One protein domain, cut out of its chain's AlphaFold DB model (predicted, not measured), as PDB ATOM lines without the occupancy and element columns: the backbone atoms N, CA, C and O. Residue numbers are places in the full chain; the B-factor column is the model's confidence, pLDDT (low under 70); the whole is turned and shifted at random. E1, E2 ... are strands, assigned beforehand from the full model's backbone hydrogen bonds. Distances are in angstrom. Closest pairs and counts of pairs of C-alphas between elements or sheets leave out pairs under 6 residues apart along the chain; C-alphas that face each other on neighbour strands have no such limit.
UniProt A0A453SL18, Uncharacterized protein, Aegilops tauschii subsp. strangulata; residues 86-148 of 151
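Overview. This is residues 86 to 148 of the 151 residues of an uncharacterized protein of Aegilops tauschii subsp. strangulata (UniProt A0A453SL18). Two small sheets of three strands lie partly face to face as a loose two-layer sandwich, E1, E2 and E6 in one layer and E3, E4 and E5 in the other, while the loop of the E4 and E5 hairpin, residues 121 to 127, sticks out beyond both layers as an arm that makes much of the length. The chain crosses from the first layer to the second between E2 and E3, and comes back between E5 and E6 at the other end. The printed part has 63 residues with six named strands, E1 to E6 in order, and no named helix; the sheets run E1, E2, E6, mixed, and E3, E4, E5, antiparallel. The class is all strand, though under half of the residues, 30 of 63, are in named elements. The whole is loose, with a radius of gyration of the C-alphas of 13.6 A and spans of 44 by 20 by 14 A.

Along the chain. E1, residues 86 to 88, begins at C-alpha 86 (26.567, 127.602, 3.290) and is 6.7 A long. E2, residues 94 to 97, measures 10.0 A, and E3, residues 103 to 107, 12.5 A. E4, residues 112 to 118, measures 19.7 A and ends at C-alpha 118 (10.623, 137.298, 2.770). E5, residues 130 to 136, measures 19.9 A. E6, residues 144 to 147, is 9.7 A long and ends at C-alpha 147 (17.918, 126.541, -2.826).

Arrangement. E1 and E2 form a hairpin, antiparallel at 164 degrees, with N 88 and O 94 within hydrogen-bond range at 2.8 A. E6 is parallel to E2 at 15 degrees, with N 97 and O 146 at 2.8 A, and E1 and E6 are the edge strands. E3, E4 and E5 make a meander, each strand the antiparallel neighbour of the one before. In the hairpin of E3 and E4, at 165 degrees, N 105 and O 114 are 2.8 A apart. In the hairpin of E4 and E5, at 164 degrees, N 115 and O 133 are 2.8 A apart. Between the sheets, E2 and E4 are apart, and so are E4 and E6.

Size, cuts and confidence. The two C-alphas farthest apart, those of Gly 91 and Ser 124, are 45.1 A from each other. The printed part has no cut. The link from E4 to E5, 11 residues, is long; that from E5 to E6, 7 residues, is short; the other three are tight. The mean pLDDT of the printed part is 90.6, and residues 139 to 140 are under 70.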
ATOM      1  N   PHE A  86      25.372 128.445   3.226       95.81
ATOM      2  CA  PHE A  86      26.567 127.602   3.290       95.81
ATOM      3  C   PHE A  86      27.306 127.621   1.957       95.81
ATOM      4  O   PHE A  86      26.755 127.251   0.925       95.81
ATOM      5  N   GLU A  87      28.572 128.024   1.987       93.81
ATOM      6  CA  GLU A  87      29.449 127.958   0.821       93.81
ATOM      7  C   GLU A  87      30.076 126.566   0.688       93.81
ATOM      8  O   GLU A  87      30.452 125.928   1.676       93.81
ATOM      9  N   GLU A  88      30.258 126.130  -0.551       92.44
ATOM     10  CA  GLU A  88      31.060 124.973  -0.912       92.44
ATOM     11  C   GLU A  88      32.123 125.392  -1.923       92.44
ATOM     12  O   GLU A  88      31.840 125.961  -2.982       92.44
ATOM     13  N   LYS A  89      33.378 125.149  -1.541       86.75
ATOM     14  CA  LYS A  89      34.551 125.449  -2.356       86.75
ATOM     15  C   LYS A  89      34.865 124.233  -3.224       86.75
ATOM     16  O   LYS A  89      34.838 123.109  -2.739       86.75
ATOM     17  N   GLY A  90      35.199 124.469  -4.484       82.06
ATOM     18  CA  GLY A  90      35.543 123.434  -5.455       82.06
ATOM     19  C   GLY A  90      35.797 124.051  -6.827       82.06
ATOM     20  O   GLY A  90      35.803 125.278  -6.955       82.06
ATOM     21  N   GLY A  91      35.975 123.216  -7.858       82.94
ATOM     22  CA  GLY A  91      36.181 123.687  -9.238       82.94
ATOM     23  C   GLY A  91      35.033 124.568  -9.752       82.94
ATOM     24  O   GLY A  91      35.268 125.535 -10.471       82.94
ATOM     25  N   LYS A  92      33.802 124.287  -9.304       89.56
ATOM     26  CA  LYS A  92      32.628 125.148  -9.467       89.56
ATOM     27  C   LYS A  92      32.112 125.544  -8.075       89.56
ATOM     28  O   LYS A  92      31.603 124.671  -7.375       89.56
ATOM     29  N   PRO A  93      32.240 126.813  -7.647       92.50
ATOM     30  CA  PRO A  93      31.760 127.236  -6.336       92.50
ATOM     31  C   PRO A  93      30.237 127.101  -6.247       92.50
ATOM     32  O   PRO A  93      29.519 127.434  -7.198       92.50
ATOM     33  N   ALA A  94      29.747 126.637  -5.098       94.38
ATOM     34  CA  ALA A  94      28.321 126.496  -4.841       94.38
ATOM     35  C   ALA A  94      27.893 127.231  -3.566       94.38
ATOM     36  O   ALA A  94      28.636 127.294  -2.584       94.38
ATOM     37  N   LEU A  95      26.681 127.783  -3.594       95.31
ATOM     38  CA  LEU A  95      26.032 128.424  -2.455       95.31
ATOM     39  C   LEU A  95      24.730 127.692  -2.139       95.31
ATOM     40  O   LEU A  95      23.851 127.601  -2.992       95.31
ATOM     41  N   TYR A  96      24.600 127.208  -0.909       96.69
ATOM     42  CA  TYR A  96      23.376 126.608  -0.394       96.69
ATOM     43  C   TYR A  96      22.602 127.656   0.406       96.69
ATOM     44  O   TYR A  96      23.136 128.210   1.369       96.69
ATOM     45  N   ILE A  97      21.352 127.911   0.025       96.75
ATOM     46  CA  ILE A  97      20.411 128.767   0.757       96.75
ATOM     47  C   ILE A  97      19.448 127.846   1.499       96.75
ATOM     48  O   ILE A  97      18.622 127.173   0.876       96.75
ATOM     49  N   VAL A  98      19.578 127.787   2.825       96.12
ATOM     50  CA  VAL A  98      18.884 126.772   3.636       96.12
ATOM     51  C   VAL A  98      17.927 127.333   4.671       96.12
ATOM     52  O   VAL A  98      17.117 126.576   5.188       96.12
ATOM     53  N   GLN A  99      17.974 128.631   4.965       95.06
ATOM     54  CA  GLN A  99      16.962 129.302   5.784       95.06
ATOM     55  C   GLN A  99      16.360 130.458   4.997       95.06
ATOM     56  O   GLN A  99      17.075 131.157   4.271       95.06
ATOM     57  N   TYR A 100      15.057 130.674   5.176       93.88
ATOM     58  CA  TYR A 100      14.364 131.791   4.545       93.88
ATOM     59  C   TYR A 100      14.234 132.966   5.516       93.88
ATOM     60  O   TYR A 100      13.171 133.210   6.083       93.88
ATOM     61  N   ILE A 101      15.352 133.643   5.776       94.31
ATOM     62  CA  ILE A 101      15.434 134.799   6.673       94.31
ATOM     63  C   ILE A 101      15.882 136.018   5.851       94.31
ATOM     64  O   ILE A 101      16.920 135.931   5.177       94.31
ATOM     65  N   PRO A 102      15.162 137.161   5.920       95.69
ATOM     66  CA  PRO A 102      15.554 138.393   5.241       95.69
ATOM     67  C   PRO A 102      17.003 138.761   5.552       95.69
ATOM     68  O   PRO A 102      17.383 138.924   6.712       95.69
ATOM     69  N   SER A 103      17.837 138.825   4.519       96.75
ATOM     70  CA  SER A 103      19.281 138.982   4.692       96.75
ATOM     71  C   SER A 103      19.973 139.349   3.384       96.75
ATOM     72  O   SER A 103      19.473 139.075   2.293       96.75
ATOM     73  N   THR A 104      21.166 139.929   3.506       96.88
ATOM     74  CA  THR A 104      22.061 140.199   2.378       96.88
ATOM     75  C   THR A 104      23.356 139.429   2.581       96.88
ATOM     76  O   THR A 104      24.069 139.641   3.562       96.88
ATOM     77  N   PHE A 105      23.675 138.547   1.641       96.19
ATOM     78  CA  PHE A 105      24.888 137.748   1.645       96.19
ATOM     79  C   PHE A 105      25.887 138.271   0.616       96.19
ATOM     80  O   PHE A 105      25.630 138.275  -0.587       96.19
ATOM     81  N   ASN A 106      27.053 138.701   1.095       95.00
ATOM     82  CA  ASN A 106      28.149 139.163   0.249       95.00
ATOM     83  C   ASN A 106      29.108 138.006  -0.042       95.00
ATOM     84  O   ASN A 106      30.024 137.737   0.738       95.00
ATOM     85  N   TRP A 107      28.929 137.358  -1.190       92.94
ATOM     86  CA  TRP A 107      29.746 136.237  -1.639       92.94
ATOM     87  C   TRP A 107      31.053 136.727  -2.276       92.94
ATOM     88  O   TRP A 107      31.217 136.795  -3.498       92.94
ATOM     89  N   ARG A 108      32.006 137.114  -1.422       90.00
ATOM     90  CA  ARG A 108      33.245 137.800  -1.834       90.00
ATOM     91  C   ARG A 108      34.116 136.982  -2.792       90.00
ATOM     92  O   ARG A 108      34.721 137.560  -3.686       90.00
ATOM     93  N   SER A 109      34.169 135.660  -2.631       87.62
ATOM     94  CA  SER A 109      35.007 134.767  -3.450       87.62
ATOM     95  C   SER A 109      34.554 134.674  -4.916       87.62
ATOM     96  O   SER A 109      35.378 134.446  -5.810       87.62
ATOM     97  N   VAL A 110      33.261 134.890  -5.167       89.38
ATOM     98  CA  VAL A 110      32.650 134.895  -6.509       89.38
ATOM     99  C   VAL A 110      32.343 136.323  -6.987       89.38
ATOM    100  O   VAL A 110      32.171 136.545  -8.180       89.38
ATOM    101  N   GLY A 111      32.348 137.313  -6.088       91.06
ATOM    102  CA  GLY A 111      32.083 138.717  -6.413       91.06
ATOM    103  C   GLY A 111      30.595 139.028  -6.610       91.06
ATOM    104  O   GLY A 111      30.246 139.914  -7.396       91.06
ATOM    105  N   LEU A 112      29.728 138.290  -5.908       92.56
ATOM    106  CA  LEU A 112      28.271 138.411  -5.967       92.56
ATOM    107  C   LEU A 112      27.694 138.888  -4.638       92.56
ATOM    108  O   LEU A 112      28.233 138.604  -3.569       92.56
ATOM    109  N   THR A 113      26.544 139.540  -4.717       95.44
ATOM    110  CA  THR A 113      25.689 139.822  -3.569       95.44
ATOM    111  C   THR A 113      24.326 139.191  -3.819       95.44
ATOM    112  O   THR A 113      23.695 139.455  -4.844       95.44
ATOM    113  N   VAL A 114      23.885 138.356  -2.881       95.75
ATOM    114  CA  VAL A 114      22.557 137.737  -2.880       95.75
ATOM    115  C   VAL A 114      21.725 138.423  -1.809       95.75
ATOM    116  O   VAL A 114      22.093 138.417  -0.638       95.75
ATOM    117  N   THR A 115      20.609 139.013  -2.207       97.69
ATOM    118  CA  THR A 115      19.653 139.646  -1.301       97.69
ATOM    119  C   THR A 115      18.402 138.793  -1.243       97.69
ATOM    120  O   THR A 115      17.814 138.471  -2.275       97.69
ATOM    121  N   GLN A 116      17.993 138.450  -0.030       97.31
ATOM    122  CA  GLN A 116      16.787 137.697   0.246       97.31
ATOM    123  C   GLN A 116      15.754 138.597   0.918       97.31
ATOM    124  O   GLN A 116      16.035 139.225   1.940       97.31
ATOM    125  N   GLN A 117      14.546 138.612   0.366       97.06
ATOM    126  CA  GLN A 117      13.379 139.242   0.969       97.06
ATOM    127  C   GLN A 117      12.314 138.181   1.213       97.06
ATOM    128  O   GLN A 117      12.066 137.337   0.354       97.06
ATOM    129  N   VAL A 118      11.688 138.226   2.385       94.00
ATOM    130  CA  VAL A 118      10.623 137.298   2.770       94.00
ATOM    131  C   VAL A 118       9.410 138.129   3.136       94.00
ATOM    132  O   VAL A 118       9.507 139.031   3.972       94.00
ATOM    133  N   LYS A 119       8.278 137.848   2.493       93.12
ATOM    134  CA  LYS A 119       7.015 138.493   2.840       93.12
ATOM    135  C   LYS A 119       6.613 138.044   4.253       93.12
ATOM    136  O   LYS A 119       6.632 136.840   4.513       93.12
ATOM    137  N   PRO A 120       6.258 138.968   5.166       85.94
ATOM    138  CA  PRO A 120       5.762 138.594   6.483       85.94
ATOM    139  C   PRO A 120       4.576 137.637   6.370       85.94
ATOM    140  O   PRO A 120       3.665 137.867   5.574       85.94
ATOM    141  N   LEU A 121       4.595 136.577   7.175       84.44
ATOM    142  CA  LEU A 121       3.490 135.629   7.246       84.44
ATOM    143  C   LEU A 121       2.267 136.316   7.866       84.44
ATOM    144  O   LEU A 121       2.385 137.002   8.884       84.44
ATOM    145  N   SER A 122       1.094 136.101   7.276       84.44
ATOM    146  CA  SER A 122      -0.195 136.497   7.844       84.44
ATOM    147  C   SER A 122      -1.103 135.278   7.944       84.44
ATOM    148  O   SER A 122      -0.973 134.328   7.181       84.44
ATOM    149  N   SER A 123      -2.064 135.295   8.869       83.44
ATOM    150  CA  SER A 123      -3.049 134.207   8.982       83.44
ATOM    151  C   SER A 123      -3.916 134.052   7.727       83.44
ATOM    152  O   SER A 123      -4.471 132.983   7.492       83.44
ATOM    153  N   SER A 124      -4.032 135.118   6.933       86.38
ATOM    154  CA  SER A 124      -4.790 135.167   5.685       86.38
ATOM    155  C   SER A 124      -4.039 134.635   4.460       86.38
ATOM    156  O   SER A 124      -4.690 134.305   3.474       86.38
ATOM    157  N   ASP A 125      -2.706 134.556   4.491       87.94
ATOM    158  CA  ASP A 125      -1.882 134.060   3.383       87.94
ATOM    159  C   ASP A 125      -1.024 132.900   3.885       87.94
ATOM    160  O   ASP A 125      -0.038 133.087   4.595       87.94
ATOM    161  N   GLN A 126      -1.423 131.681   3.524       85.19
ATOM    162  CA  GLN A 126      -0.718 130.462   3.925       85.19
ATOM    163  C   GLN A 126       0.546 130.205   3.094       85.19
ATOM    164  O   GLN A 126       1.268 129.244   3.363       85.19
ATOM    165  N   ASN A 127       0.833 131.043   2.094       87.75
ATOM    166  CA  ASN A 127       1.988 130.863   1.229       87.75
ATOM    167  C   ASN A 127       3.194 131.638   1.755       87.75
ATOM    168  O   ASN A 127       3.151 132.854   1.958       87.75
ATOM    169  N   LEU A 128       4.322 130.944   1.880       88.62
ATOM    170  CA  LEU A 128       5.611 131.589   2.087       88.62
ATOM    171  C   LEU A 128       6.105 132.169   0.755       88.62
ATOM    172  O   LEU A 128       6.373 131.426  -0.187       88.62
ATOM    173  N   GLN A 129       6.268 133.491   0.687       92.31
ATOM    174  CA  GLN A 129       6.813 134.169  -0.492       92.31
ATOM    175  C   GLN A 129       8.231 134.667  -0.212       92.31
ATOM    176  O   GLN A 129       8.448 135.479   0.692       92.31
ATOM    177  N   VAL A 130       9.187 134.185  -1.008       94.31
ATOM    178  CA  VAL A 130      10.607 134.544  -0.915       94.31
ATOM    179  C   VAL A 130      11.083 135.074  -2.262       94.31
ATOM    180  O   VAL A 130      10.979 134.384  -3.274       94.31
ATOM    181  N   SER A 131      11.654 136.275  -2.258       96.12
ATOM    182  CA  SER A 131      12.279 136.896  -3.427       96.12
ATOM    183  C   SER A 131      13.795 136.892  -3.260       96.12
ATOM    184  O   SER A 131      14.319 137.357  -2.245       96.12
ATOM    185  N   LEU A 132      14.501 136.376  -4.267       96.00
ATOM    186  CA  LEU A 132      15.962 136.349  -4.324       96.00
ATOM    187  C   LEU A 132      16.446 137.268  -5.444       96.00
ATOM    188  O   LEU A 132      16.162 137.032  -6.615       96.00
ATOM    189  N   SER A 133      17.222 138.282  -5.078       96.19
ATOM    190  CA  SER A 133      17.849 139.210  -6.019       96.19
ATOM    191  C   SER A 133      19.356 139.006  -6.005       96.19
ATOM    192  O   SER A 133      19.980 139.016  -4.945       96.19
ATOM    193  N   ILE A 134      19.959 138.841  -7.181       93.56
ATOM    194  CA  ILE A 134      21.401 138.624  -7.330       93.56
ATOM    195  C   ILE A 134      21.987 139.821  -8.066       93.56
ATOM    196  O   ILE A 134      21.539 140.162  -9.157       93.56
ATOM    197  N   SER A 135      23.009 140.441  -7.485       92.50
ATOM    198  CA  SER A 135      23.809 141.467  -8.156       92.50
ATOM    199  C   SER A 135      25.268 141.026  -8.246       92.50
ATOM    200  O   SER A 135      25.798 140.377  -7.342       92.50
ATOM    201  N   ALA A 136      25.917 141.353  -9.360       89.50
ATOM    202  CA  ALA A 136      27.288 140.958  -9.655       89.50
ATOM    203  C   ALA A 136      28.153 142.194  -9.893       89.50
ATOM    204  O   ALA A 136      27.764 143.084 -10.645       89.50
ATOM    205  N   LYS A 137      29.340 142.235  -9.280       81.69
ATOM    206  CA  LYS A 137      30.321 143.314  -9.506       81.69
ATOM    207  C   LYS A 137      31.372 142.966 -10.562       81.69
ATOM    208  O   LYS A 137      32.139 143.831 -10.966       81.69
ATOM    209  N   VAL A 138      31.430 141.707 -10.996       75.94
ATOM    210  CA  VAL A 138      32.464 141.186 -11.903       75.94
ATOM    211  C   VAL A 138      31.820 140.329 -12.986       75.94
ATOM    212  O   VAL A 138      30.834 139.635 -12.732       75.94
ATOM    213  N   LYS A 139      32.383 140.353 -14.199       63.25
ATOM    214  CA  LYS A 139      31.951 139.463 -15.281       63.25
ATOM    215  C   LYS A 139      32.475 138.041 -15.040       63.25
ATOM    216  O   LYS A 139      33.677 137.825 -14.985       63.25
ATOM    217  N   GLN A 140      31.526 137.106 -14.962       65.12
ATOM    218  CA  GLN A 140      31.647 135.679 -15.289       65.12
ATOM    219  C   GLN A 140      32.635 134.829 -14.466       65.12
ATOM    220  O   GLN A 140      33.780 134.600 -14.839       65.12
ATOM    221  N   LYS A 141      32.100 134.205 -13.410       71.44
ATOM    222  CA  LYS A 141      32.493 132.862 -12.956       71.44
ATOM    223  C   LYS A 141      31.238 131.995 -12.944       71.44
ATOM    224  O   LYS A 141      30.195 132.458 -12.491       71.44
ATOM    225  N   THR A 142      31.312 130.763 -13.436       85.56
ATOM    226  CA  THR A 142      30.191 129.821 -13.337       85.56
ATOM    227  C   THR A 142      30.058 129.357 -11.888       85.56
ATOM    228  O   THR A 142      31.030 128.899 -11.295       85.56
ATOM    229  N   PHE A 143      28.861 129.451 -11.319       90.50
ATOM    230  CA  PHE A 143      28.560 129.003  -9.957       90.50
ATOM    231  C   PHE A 143      27.278 128.168  -9.937       90.50
ATOM    232  O   PHE A 143      26.545 128.103 -10.927       90.50
ATOM    233  N   SER A 144      27.037 127.478  -8.826       94.00
ATOM    234  CA  SER A 144      25.770 126.797  -8.548       94.00
ATOM    235  C   SER A 144      25.092 127.444  -7.346       94.00
ATOM    236  O   SER A 144      25.756 127.806  -6.377       94.00
ATOM    237  N   MET A 145      23.770 127.560  -7.386       94.00
ATOM    238  CA  MET A 145      22.977 127.993  -6.241       94.00
ATOM    239  C   MET A 145      21.952 126.909  -5.933       94.00
ATOM    240  O   MET A 145      21.099 126.609  -6.762       94.00
ATOM    241  N   MET A 146      22.082 126.302  -4.759       95.56
ATOM    242  CA  MET A 146      21.200 125.251  -4.271       95.56
ATOM    243  C   MET A 146      20.226 125.883  -3.288       95.56
ATOM    244  O   MET A 146      20.609 126.289  -2.191       95.56
ATOM    245  N   ILE A 147      18.969 126.006  -3.687       95.44
ATOM    246  CA  ILE A 147      17.918 126.541  -2.826       95.44
ATOM    247  C   ILE A 147      17.202 125.338  -2.224       95.44
ATOM    248  O   ILE A 147      16.773 124.450  -2.962       95.44
ATOM    249  N   ARG A 148      17.096 125.280  -0.891       94.75
ATOM    250  CA  ARG A 148      16.279 124.253  -0.232       94.75
ATOM    251  C   ARG A 148      14.849 124.321  -0.790       94.75
ATOM    252  O   ARG A 148      14.388 125.398  -1.156       94.75
TER     253      ARG A 148